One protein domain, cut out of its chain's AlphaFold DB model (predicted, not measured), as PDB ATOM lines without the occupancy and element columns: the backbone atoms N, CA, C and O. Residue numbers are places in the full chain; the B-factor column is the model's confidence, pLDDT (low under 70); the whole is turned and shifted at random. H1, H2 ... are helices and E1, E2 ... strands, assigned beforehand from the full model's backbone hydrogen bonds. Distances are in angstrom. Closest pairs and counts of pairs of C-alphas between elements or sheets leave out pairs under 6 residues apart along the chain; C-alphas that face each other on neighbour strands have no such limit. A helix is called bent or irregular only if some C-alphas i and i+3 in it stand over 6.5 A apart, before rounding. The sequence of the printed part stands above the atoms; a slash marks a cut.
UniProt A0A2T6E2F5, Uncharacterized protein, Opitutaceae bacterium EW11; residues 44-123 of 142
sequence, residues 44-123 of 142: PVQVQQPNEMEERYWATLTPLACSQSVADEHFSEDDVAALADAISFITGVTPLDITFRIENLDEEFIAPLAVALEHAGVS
ATOM      1  N   PRO A  44     137.072  56.678 124.813       92.19
ATOM      2  CA  PRO A  44     136.105  55.916 125.578       92.19
ATOM      3  C   PRO A  44     136.091  56.370 127.039       92.19
ATOM      4  O   PRO A  44     137.136  56.438 127.692       92.19
ATOM      5  N   VAL A  45     134.894  56.622 127.549       91.69
ATOM      6  CA  VAL A  45     134.625  56.907 128.955       91.69
ATOM      7  C   VAL A  45     133.588  55.931 129.480       91.69
ATOM      8  O   VAL A  45     132.689  55.511 128.751       91.69
ATOM      9  N   GLN A  46     133.721  55.584 130.751       93.56
ATOM     10  CA  GLN A  46     132.723  54.836 131.493       93.56
ATOM     11  C   GLN A  46     131.995  55.786 132.441       93.56
ATOM     12  O   GLN A  46     132.643  56.506 133.200       93.56
ATOM     13  N   VAL A  47     130.664  55.787 132.390       93.19
ATOM     14  CA  VAL A  47     129.809  56.532 133.322       93.19
ATOM     15  C   VAL A  47     129.039  55.545 134.174       93.19
ATOM     16  O   VAL A  47     128.393  54.633 133.654       93.19
ATOM     17  N   GLN A  48     129.102  55.755 135.481       94.19
ATOM     18  CA  GLN A  48     128.528  54.871 136.480       94.19
ATOM     19  C   GLN A  48     127.713  55.666 137.500       94.19
ATOM     20  O   GLN A  48     128.181  56.683 138.006       94.19
ATOM     21  N   GLN A  49     126.510  55.193 137.827       92.88
ATOM     22  CA  GLN A  49     125.712  55.698 138.949       92.88
ATOM     23  C   GLN A  49     126.125  55.040 140.273       92.88
ATOM     24  O   GLN A  49     126.688  53.937 140.254       92.88
ATOM     25  N   PRO A  50     125.795  55.668 141.420       90.81
ATOM     26  CA  PRO A  50     125.880  55.019 142.721       90.81
ATOM     27  C   PRO A  50     125.151  53.671 142.717       90.81
ATOM     28  O   PRO A  50     124.030  53.544 142.221       90.81
ATOM     29  N   ASN A  51     125.794  52.663 143.289       91.00
ATOM     30  CA  ASN A  51     125.265  51.327 143.469       91.00
ATOM     31  C   ASN A  51     125.755  50.776 144.816       91.00
ATOM     32  O   ASN A  51     126.909  50.368 144.950       91.00
ATOM     33  N   GLU A  52     124.861  50.739 145.807       88.81
ATOM     34  CA  GLU A  52     125.173  50.250 147.156       88.81
ATOM     35  C   GLU A  52     125.638  48.787 147.162       88.81
ATOM     36  O   GLU A  52     126.488  48.422 147.971       88.81
ATOM     37  N   MET A  53     125.125  47.951 146.250       88.50
ATOM     38  CA  MET A  53     125.509  46.536 146.166       88.50
ATOM     39  C   MET A  53     126.952  46.340 145.688       88.50
ATOM     40  O   MET A  53     127.547  45.300 145.958       88.50
ATOM     41  N   GLU A  54     127.500  47.326 144.982       87.12
ATOM     42  CA  GLU A  54     128.886  47.352 144.504       87.12
ATOM     43  C   GLU A  54     129.761  48.294 145.347       87.12
ATOM     44  O   GLU A  54     130.865  48.636 144.928       87.12
ATOM     45  N   GLU A  55     129.269  48.739 146.512       88.00
ATOM     46  CA  GLU A  55     129.943  49.698 147.404       88.00
ATOM     47  C   GLU A  55     130.335  51.018 146.702       88.00
ATOM     48  O   GLU A  55     131.274  51.710 147.102       88.00
ATOM     49  N   ARG A  56     129.596  51.402 145.650       89.81
ATOM     50  CA  ARG A  56     129.786  52.657 144.914       89.81
ATOM     51  C   ARG A  56     128.784  53.695 145.411       89.81
ATOM     52  O   ARG A  56     127.595  53.582 145.139       89.81
ATOM     53  N   TYR A  57     129.250  54.721 146.117       89.88
ATOM     54  CA  TYR A  57     128.362  55.707 146.755       89.88
ATOM     55  C   TYR A  57     128.189  57.014 145.974       89.88
ATOM     56  O   TYR A  57     127.313  57.808 146.302       89.88
ATOM     57  N   TRP A  58     128.989  57.235 144.932       90.94
ATOM     58  CA  TRP A  58     128.936  58.423 144.081       90.94
ATOM     59  C   TRP A  58     128.983  58.035 142.604       90.94
ATOM     60  O   TRP A  58     129.407  56.931 142.250       90.94
ATOM     61  N   ALA A  59     128.517  58.940 141.747       92.38
ATOM     62  CA  ALA A  59     128.638  58.767 140.310       92.38
ATOM     63  C   ALA A  59     130.100  58.953 139.881       92.38
ATOM     64  O   ALA A  59     130.805  59.805 140.424       92.38
ATOM     65  N   THR A  60     130.561  58.174 138.909       92.06
ATOM     66  CA  THR A  60     131.937  58.255 138.406       92.06
ATOM     67  C   THR A  60     131.959  58.391 136.889       92.06
ATOM     68  O   THR A  60     131.167  57.772 136.176       92.06
ATOM     69  N   LEU A  61     132.892  59.208 136.398       91.06
ATOM     70  CA  LEU A  61     133.245  59.341 134.989       91.06
ATOM     71  C   LEU A  61     134.704  58.910 134.846       91.06
ATOM     72  O   LEU A  61     135.608  59.632 135.248       91.06
ATOM     73  N   THR A  62     134.935  57.724 134.292       89.50
ATOM     74  CA  THR A  62     136.277  57.140 134.196       89.50
ATOM     75  C   THR A  62     136.736  57.095 132.741       89.50
ATOM     76  O   THR A  62     136.188  56.324 131.950       89.50
ATOM     77  N   PRO A  63     137.763  57.869 132.357       88.06
ATOM     78  CA  PRO A  63     138.437  57.690 131.077       88.06
ATOM     79  C   PRO A  63     139.065  56.296 130.972       88.06
ATOM     80  O   PRO A  63     139.860  55.900 131.827       88.06
ATOM     81  N   LEU A  64     138.732  55.556 129.911       86.62
ATOM     82  CA  LEU A  64     139.278  54.217 129.642       86.62
ATOM     83  C   LEU A  64     140.533  54.254 128.753       86.62
ATOM     84  O   LEU A  64     141.194  53.234 128.566       86.62
ATOM     85  N   ALA A  65     140.880  55.422 128.207       77.19
ATOM     86  CA  ALA A  65     142.122  55.666 127.479       77.19
ATOM     87  C   ALA A  65     142.845  56.905 128.043       77.19
ATOM     88  O   ALA A  65     142.203  57.802 128.579       77.19
ATOM     89  N   CYS A  66     144.184  56.914 127.950       50.53
ATOM     90  CA  CYS A  66     145.134  57.869 128.547       50.53
ATOM     91  C   CYS A  66     144.649  59.331 128.670       50.53
ATOM     92  O   CYS A  66     144.863  60.119 127.753       50.53
ATOM     93  N   SER A  67     144.059  59.672 129.825       58.31
ATOM     94  CA  SER A  67     144.237  60.918 130.604       58.31
ATOM     95  C   SER A  67     143.099  61.063 131.624       58.31
ATOM     96  O   SER A  67     142.152  61.813 131.409       58.31
ATOM     97  N   GLN A  68     143.189  60.354 132.758       57.56
ATOM     98  CA  GLN A  68     142.271  60.567 133.892       57.56
ATOM     99  C   GLN A  68     142.392  61.987 134.469       57.56
ATOM    100  O   GLN A  68     141.390  62.587 134.835       57.56
ATOM    101  N   SER A  69     143.598  62.569 134.444       57.78
ATOM    102  CA  SER A  69     143.888  63.879 135.039       57.78
ATOM    103  C   SER A  69     143.118  65.052 134.423       57.78
ATOM    104  O   SER A  69     142.960  66.067 135.081       57.78
ATOM    105  N   VAL A  70     142.636  64.936 133.181       60.31
ATOM    106  CA  VAL A  70     141.912  66.029 132.504       60.31
ATOM    107  C   VAL A  70     140.418  66.009 132.849       60.31
ATOM    108  O   VAL A  70     139.766  67.045 132.818       60.31
ATOM    109  N   ALA A  71     139.852  64.853 133.209       61.97
ATOM    110  CA  ALA A  71     138.442  64.775 133.589       61.97
ATOM    111  C   ALA A  71     138.199  65.410 134.972       61.97
ATOM    112  O   ALA A  71     137.318  66.256 135.109       61.97
ATOM    113  N   ASP A  72     139.029  65.090 135.964       65.75
ATOM    114  CA  ASP A  72     138.830  65.550 137.348       65.75
ATOM    115  C   ASP A  72     139.008  67.073 137.521       65.75
ATOM    116  O   ASP A  72     138.448  67.671 138.435       65.75
ATOM    117  N   GLU A  73     139.754  67.734 136.630       69.56
ATOM    118  CA  GLU A  73     139.939  69.194 136.661       69.56
ATOM    119  C   GLU A  73     138.734  69.971 136.106       69.56
ATOM    120  O   GLU A  73     138.544  71.150 136.426       69.56
ATOM    121  N   HIS A  74     137.918  69.337 135.261       76.69
ATOM    122  CA  HIS A  74     136.849  70.010 134.523       76.69
ATOM    123  C   HIS A  74     135.440  69.686 135.022       76.69
ATOM    124  O   HIS A  74     134.520  70.447 134.709       76.69
ATOM    125  N   PHE A  75     135.264  68.613 135.798       82.25
ATOM    126  CA  PHE A  75     133.953  68.150 136.249       82.25
ATOM    127  C   PHE A  75     133.874  68.092 137.767       82.25
ATOM    128  O   PHE A  75     134.705  67.478 138.430       82.25
ATOM    129  N   SER A  76     132.837  68.720 138.318       88.19
ATOM    130  CA  SER A  76     132.469  68.503 139.713       88.19
ATOM    131  C   SER A  76     131.734  67.168 139.876       88.19
ATOM    132  O   SER A  76     131.204  66.617 138.908       88.19
ATOM    133  N   GLU A  77     131.645  66.664 141.108       88.75
ATOM    134  CA  GLU A  77     130.811  65.496 141.426       88.75
ATOM    135  C   GLU A  77     129.351  65.715 140.994       88.75
ATOM    136  O   GLU A  77     128.725  64.803 140.454       88.75
ATOM    137  N   ASP A  78     128.844  66.944 141.131       90.06
ATOM    138  CA  ASP A  78     127.497  67.321 140.697       90.06
ATOM    139  C   ASP A  78     127.340  67.247 139.172       90.06
ATOM    140  O   ASP A  78     126.291  66.835 138.676       90.06
ATOM    141  N   ASP A  79     128.373  67.613 138.406       91.06
ATOM    142  CA  ASP A  79     128.348  67.492 136.944       91.06
ATOM    143  C   ASP A  79     128.330  66.023 136.501       91.06
ATOM    144  O   ASP A  79     127.590  65.666 135.582       91.06
ATOM    145  N   VAL A  80     129.109  65.166 137.168       91.94
ATOM    146  CA  VAL A  80     129.139  63.721 136.892       91.94
ATOM    147  C   VAL A  80     127.815  63.061 137.287       91.94
ATOM    148  O   VAL A  80     127.287  62.251 136.524       91.94
ATOM    149  N   ALA A  81     127.235  63.437 138.427       93.06
ATOM    150  CA  ALA A  81     125.917  62.970 138.844       93.06
ATOM    151  C   ALA A  81     124.828  63.405 137.853       93.06
ATOM    152  O   ALA A  81     124.045  62.575 137.391       93.06
ATOM    153  N   ALA A  82     124.830  64.677 137.442       93.38
ATOM    154  CA  ALA A  82     123.877  65.200 136.468       93.38
ATOM    155  C   ALA A  82     123.998  64.513 135.097       93.38
ATOM    156  O   ALA A  82     122.980  64.244 134.454       93.38
ATOM    157  N   LEU A  83     125.221  64.193 134.654       94.12
ATOM    158  CA  LEU A  83     125.460  63.400 133.446       94.12
ATOM    159  C   LEU A  83     124.840  62.006 133.566       94.12
ATOM    160  O   LEU A  83     124.095  61.577 132.682       94.12
ATOM    161  N   ALA A  84     125.156  61.304 134.655       94.81
ATOM    162  CA  ALA A  84     124.712  59.940 134.887       94.81
ATOM    163  C   ALA A  84     123.180  59.863 134.984       94.81
ATOM    164  O   ALA A  84     122.565  59.002 134.357       94.81
ATOM    165  N   ASP A  85     122.548  60.812 135.676       93.81
ATOM    166  CA  ASP A  85     121.092  60.890 135.798       93.81
ATOM    167  C   ASP A  85     120.409  61.223 134.471       93.81
ATOM    168  O   ASP A  85     119.404  60.599 134.124       93.81
ATOM    169  N   ALA A  86     120.957  62.160 133.690       94.88
ATOM    170  CA  ALA A  86     120.415  62.495 132.377       94.88
ATOM    171  C   ALA A  86     120.458  61.286 131.427       94.88
ATOM    172  O   ALA A  86     119.454  60.961 130.792       94.88
ATOM    173  N   ILE A  87     121.592  60.581 131.363       94.94
ATOM    174  CA  ILE A  87     121.739  59.386 130.524       94.94
ATOM    175  C   ILE A  87     120.840  58.253 131.027       94.94
ATOM    176  O   ILE A  87     120.158  57.608 130.227       94.94
ATOM    177  N   SER A  88     120.798  58.015 132.338       94.12
ATOM    178  CA  SER A  88     119.932  57.007 132.954       94.12
ATOM    179  C   SER A  88     118.461  57.255 132.623       94.12
ATOM    180  O   SER A  88     117.753  56.343 132.197       94.12
ATOM    181  N   PHE A  89     118.016  58.510 132.713       92.88
ATOM    182  CA  PHE A  89     116.654  58.902 132.374       92.88
ATOM    183  C   PHE A  89     116.309  58.634 130.900       92.88
ATOM    184  O   PHE A  89     115.221  58.139 130.606       92.88
ATOM    185  N   ILE A  90     117.224  58.932 129.971       92.94
ATOM    186  CA  ILE A  90     117.000  58.749 128.525       92.94
ATOM    187  C   ILE A  90     117.013  57.266 128.142       92.94
ATOM    188  O   ILE A  90     116.191  56.819 127.344       92.94
ATOM    189  N   THR A  91     117.955  56.505 128.698       91.56
ATOM    190  CA  THR A  91     118.161  55.088 128.363       91.56
ATOM    191  C   THR A  91     117.228  54.152 129.129       91.56
ATOM    192  O   THR A  91     117.015  53.017 128.709       91.56
ATOM    193  N   GLY A  92     116.666  54.612 130.251       92.31
ATOM    194  CA  GLY A  92     115.894  53.790 131.179       92.31
ATOM    195  C   GLY A  92     116.743  52.782 131.963       92.31
ATOM    196  O   GLY A  92     116.187  51.854 132.548       92.31
ATOM    197  N   VAL A  93     118.073  52.927 131.955       91.19
ATOM    198  CA  VAL A  93     119.008  52.010 132.620       91.19
ATOM    199  C   VAL A  93     119.333  52.527 134.023       91.19
ATOM    200  O   VAL A  93     119.875  53.621 134.178       91.19
ATOM    201  N   THR A  94     119.021  51.721 135.043       87.62
ATOM    202  CA  THR A  94     119.307  51.995 136.463       87.62
ATOM    203  C   THR A  94     119.704  50.704 137.204       87.62
ATOM    204  O   THR A  94     118.912  49.755 137.171       87.62
ATOM    205  N   PRO A  95     120.848  50.659 137.916       87.25
ATOM    206  CA  PRO A  95     121.879  51.698 137.951       87.25
ATOM    207  C   PRO A  95     122.585  51.805 136.594       87.25
ATOM    208  O   PRO A  95     122.781  50.804 135.904       87.25
ATOM    209  N   LEU A  96     122.936  53.023 136.191       93.00
ATOM    210  CA  LEU A  96     123.694  53.240 134.965       93.00
ATOM    211  C   LEU A  96     125.122  52.702 135.121       93.00
ATOM    212  O   LEU A  96     125.825  53.075 136.057       93.00
ATOM    213  N   ASP A  97     125.548  51.867 134.180       94.62
ATOM    214  CA  ASP A  97     126.945  51.497 133.961       94.62
ATOM    215  C   ASP A  97     127.137  51.307 132.456       94.62
ATOM    216  O   ASP A  97     126.760  50.278 131.887       94.62
ATOM    217  N   ILE A  98     127.612  52.354 131.785       94.81
ATOM    218  CA  ILE A  98     127.779  52.342 130.333       94.81
ATOM    219  C   ILE A  98     129.148  52.862 129.932       94.81
ATOM    220  O   ILE A  98     129.737  53.716 130.591       94.81
ATOM    221  N   THR A  99     129.628  52.366 128.797       95.12
ATOM    222  CA  THR A  99     130.824  52.872 128.130       95.12
ATOM    223  C   THR A  99     130.438  53.433 126.775       95.12
ATOM    224  O   THR A  99     129.770  52.753 125.999       95.12
ATOM    225  N   PHE A 100     130.893  54.642 126.473       93.75
ATOM    226  CA  PHE A 100     130.693  55.286 125.177       93.75
ATOM    227  C   PHE A 100     131.887  56.177 124.835       93.75
ATOM    228  O   PHE A 100     132.770  56.399 125.666       93.75
ATOM    229  N   ARG A 101     131.955  56.664 123.594       92.00
ATOM    230  CA  ARG A 101     132.982  57.636 123.198       92.00
ATOM    231  C   ARG A 101     132.473  59.041 123.459       92.00
ATOM    232  O   ARG A 101     131.401  59.397 122.985       92.00
ATOM    233  N   ILE A 102     133.243  59.846 124.178       90.12
ATOM    234  CA  ILE A 102     132.782  61.165 124.619       90.12
ATOM    235  C   ILE A 102     132.491  62.113 123.447       90.12
ATOM    236  O   ILE A 102     131.551  62.899 123.506       90.12
ATOM    237  N   GLU A 103     133.232  61.981 122.345       89.81
ATOM    238  CA  GLU A 103     132.993  62.724 121.106       89.81
ATOM    239  C   GLU A 103     131.676  62.353 120.409       89.81
ATOM    240  O   GLU A 103     131.173  63.137 119.610       89.81
ATOM    241  N   ASN A 104     131.088  61.203 120.745       93.81
ATOM    242  CA  ASN A 104     129.806  60.764 120.211       93.81
ATOM    243  C   ASN A 104     128.624  61.183 121.099       93.81
ATOM    244  O   ASN A 104     127.490  60.838 120.780       93.81
ATOM    245  N   LEU A 105     128.843  61.909 122.205       92.44
ATOM    246  CA  LEU A 105     127.773  62.289 123.140       92.44
ATOM    247  C   LEU A 105     126.617  63.025 122.431       92.44
ATOM    248  O   LEU A 105     125.443  62.796 122.742       92.44
ATOM    249  N   ASP A 106     126.956  63.873 121.454       92.62
ATOM    250  CA  ASP A 106     125.981  64.593 120.635       92.62
ATOM    251  C   ASP A 106     125.106  63.625 119.817       92.62
ATOM    252  O   ASP A 106     123.879  63.733 119.826       92.62
ATOM    253  N   GLU A 107     125.721  62.656 119.138       94.69
ATOM    254  CA  GLU A 107     125.035  61.706 118.256       94.69
ATOM    255  C   GLU A 107     124.262  60.629 119.033       94.69
ATOM    256  O   GLU A 107     123.144  60.280 118.656       94.69
ATOM    257  N   GLU A 108     124.837  60.112 120.120       94.44
ATOM    258  CA  GLU A 108     124.293  58.975 120.871       94.44
ATOM    259  C   GLU A 108     123.154  59.374 121.817       94.44
ATOM    260  O   GLU A 108     122.219  58.594 122.005       94.44
ATOM    261  N   PHE A 109     123.188  60.583 122.391       95.38
ATOM    262  CA  PHE A 109     122.225  60.981 123.427       95.38
ATOM    263  C   PHE A 109     121.493  62.287 123.118       95.38
ATOM    264  O   PHE A 109     120.273  62.357 123.282       95.38
ATOM    265  N   ILE A 110     122.196  63.324 122.651       95.00
ATOM    266  CA  ILE A 110     121.597  64.659 122.486       95.00
ATOM    267  C   ILE A 110     120.679  64.712 121.264       95.00
ATOM    268  O   ILE A 110     119.553  65.198 121.377       95.00
ATOM    269  N   ALA A 111     121.116  64.209 120.109       94.75
ATOM    270  CA  ALA A 111     120.325  64.239 118.882       94.75
ATOM    271  C   ALA A 111     119.024  63.413 118.990       94.75
ATOM    272  O   ALA A 111     117.965  63.953 118.658       94.75
ATOM    273  N   PRO A 112     119.024  62.172 119.523       94.19
ATOM    274  CA  PRO A 112     117.783  61.434 119.760       94.19
ATOM    275  C   PRO A 112     116.825  62.165 120.705       94.19
ATOM    276  O   PRO A 112     115.611  62.164 120.489       94.19
ATOM    277  N   LEU A 113     117.361  62.825 121.734       93.81
ATOM    278  CA  LEU A 113     116.558  63.585 122.685       93.81
ATOM    279  C   LEU A 113     115.970  64.859 122.065       93.81
ATOM    280  O   LEU A 113     114.812  65.178 122.335       93.81
ATOM    281  N   ALA A 114     116.726  65.543 121.201       94.50
ATOM    282  CA  ALA A 114     116.243  66.687 120.434       94.50
ATOM    283  C   ALA A 114     115.031  66.294 119.578       94.50
ATOM    284  O   ALA A 114     113.963  66.888 119.706       94.50
ATOM    285  N   VAL A 115     115.166  65.215 118.799       94.31
ATOM    286  CA  VAL A 115     114.085  64.675 117.960       94.31
ATOM    287  C   VAL A 115     112.865  64.304 118.805       94.31
ATOM    288  O   VAL A 115     111.727  64.578 118.427       94.31
ATOM    289  N   ALA A 116     113.074  63.694 119.974       93.00
ATOM    290  CA  ALA A 116     111.980  63.318 120.863       93.00
ATOM    291  C   ALA A 116     111.238  64.537 121.449       93.00
ATOM    292  O   ALA A 116     110.012  64.500 121.573       93.00
ATOM    293  N   LEU A 117     111.954  65.614 121.788       94.38
ATOM    294  CA  LEU A 117     111.373  66.875 122.259       94.38
ATOM    295  C   LEU A 117     110.600  67.595 121.147       94.38
ATOM    296  O   LEU A 117     109.461  68.013 121.367       94.38
ATOM    297  N   GLU A 118     111.160  67.665 119.942       95.19
ATOM    298  CA  GLU A 118     110.495  68.251 118.773       95.19
ATOM    299  C   GLU A 118     109.210  67.495 118.413       95.19
ATOM    300  O   GLU A 118     108.163  68.109 118.201       95.19
ATOM    301  N   HIS A 119     109.236  66.158 118.428       93.75
ATOM    302  CA  HIS A 119     108.037  65.337 118.227       93.75
ATOM    303  C   HIS A 119     106.970  65.549 119.307       93.75
ATOM    304  O   HIS A 119     105.780  65.387 119.034       93.75
ATOM    305  N   ALA A 120     107.371  65.929 120.520       91.56
ATOM    306  CA  ALA A 120     106.451  66.312 121.584       91.56
ATOM    307  C   ALA A 120     105.935  67.761 121.457       91.56
ATOM    308  O   ALA A 120     105.166  68.214 122.305       91.56
ATOM    309  N   GLY A 121     106.335  68.485 120.405       92.25
ATOM    310  CA  GLY A 121     105.944  69.870 120.154       92.25
ATOM    311  C   GLY A 121     106.736  70.897 120.964       92.25
ATOM    312  O   GLY A 121     106.323  72.054 121.044       92.25
ATOM    313  N   VAL A 122     107.855  70.500 121.577       90.69
ATOM    314  CA  VAL A 122     108.749  71.419 122.287       90.69
ATOM    315  C   VAL A 122     109.655  72.102 121.269       90.69
ATOM    316  O   VAL A 122     110.372  71.444 120.521       90.69
ATOM    317  N   SER A 123     109.629  73.434 121.243       89.00
ATOM    318  CA  SER A 123     110.568  74.222 120.441       89.00
ATOM    319  C   SER A 123     111.894  74.338 121.184       89.00
ATOM    320  O   SER A 123     111.936  74.828 122.311       89.00
TER     321      SER A 123
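This is residues 44 to 123 of the 142 residues of an uncharacterized protein of Opitutaceae bacterium EW11 (UniProt A0A2T6E2F5). A small sheet of three strands has H2 packed across one face, while the long helix H3 leads away from the end of E3 and its residues 115 to 119 stick out as an arm. The short H1 packs beside edge strand E2. The printed part has 80 residues, with three named strands and three named helices in the order E1 E2 H1 H2 E3 H3; the sheet, E2 E1 E3, is antiparallel and the class is mixed. It is only just compact, close to loose, with a radius of gyration of the C-alphas of 13.7 A and spans of 40 by 29 by 19 A.

E1, residues 44 to 48, begins at C-alpha 44 (136.105, 55.916, 125.578) and is 13.3 A long. E2 is residues 60 to 63 and E3 residues 97 to 101, 13.8 A. H1 is residues 68 to 74; H2, residues 77 to 91, is 21.0 A. H3, residues 102 to 119, is 25.9 A, ends at C-alpha 119 (108.037, 65.337, 118.227) and is irregular: C-alphas 103 and 106 are 7.3 A apart.

E1 and E2 form a hairpin, with N 46 and O 62 2.8 A apart; between E1 and E3, N 45 and O 100 are 2.8 A apart. H2 is on the sheet at a height of 8.9 A and runs across the strands; its closest C-alpha pair with E1 is Val 47 and Ala 84, 6.3 A. H3, on the same face, only just touches H2, with 3 pairs of C-alphas within 8 A, the closest Ile 87 and Phe 109, 7.3 A, at a steep tilt of 54 degrees. H1 and H3 are apart. E2, H1 H2, E3 make a split strand-helix-strand unit, two strands running the same way with E1 between them, its crossover left-handed. In H2 every O i to N i+4 pair is within hydrogen-bond range; in H3 10 of 14 are, in H1 0 of 3, with 2 of 4 O i to N i+3 pairs.

The C-alphas of Cys 66 and Gly 121, the two farthest apart, are 41.8 A apart. The printed part has no cut, and the link E1 to E2 is long. Residues 66 to 73 have pLDDT under 70.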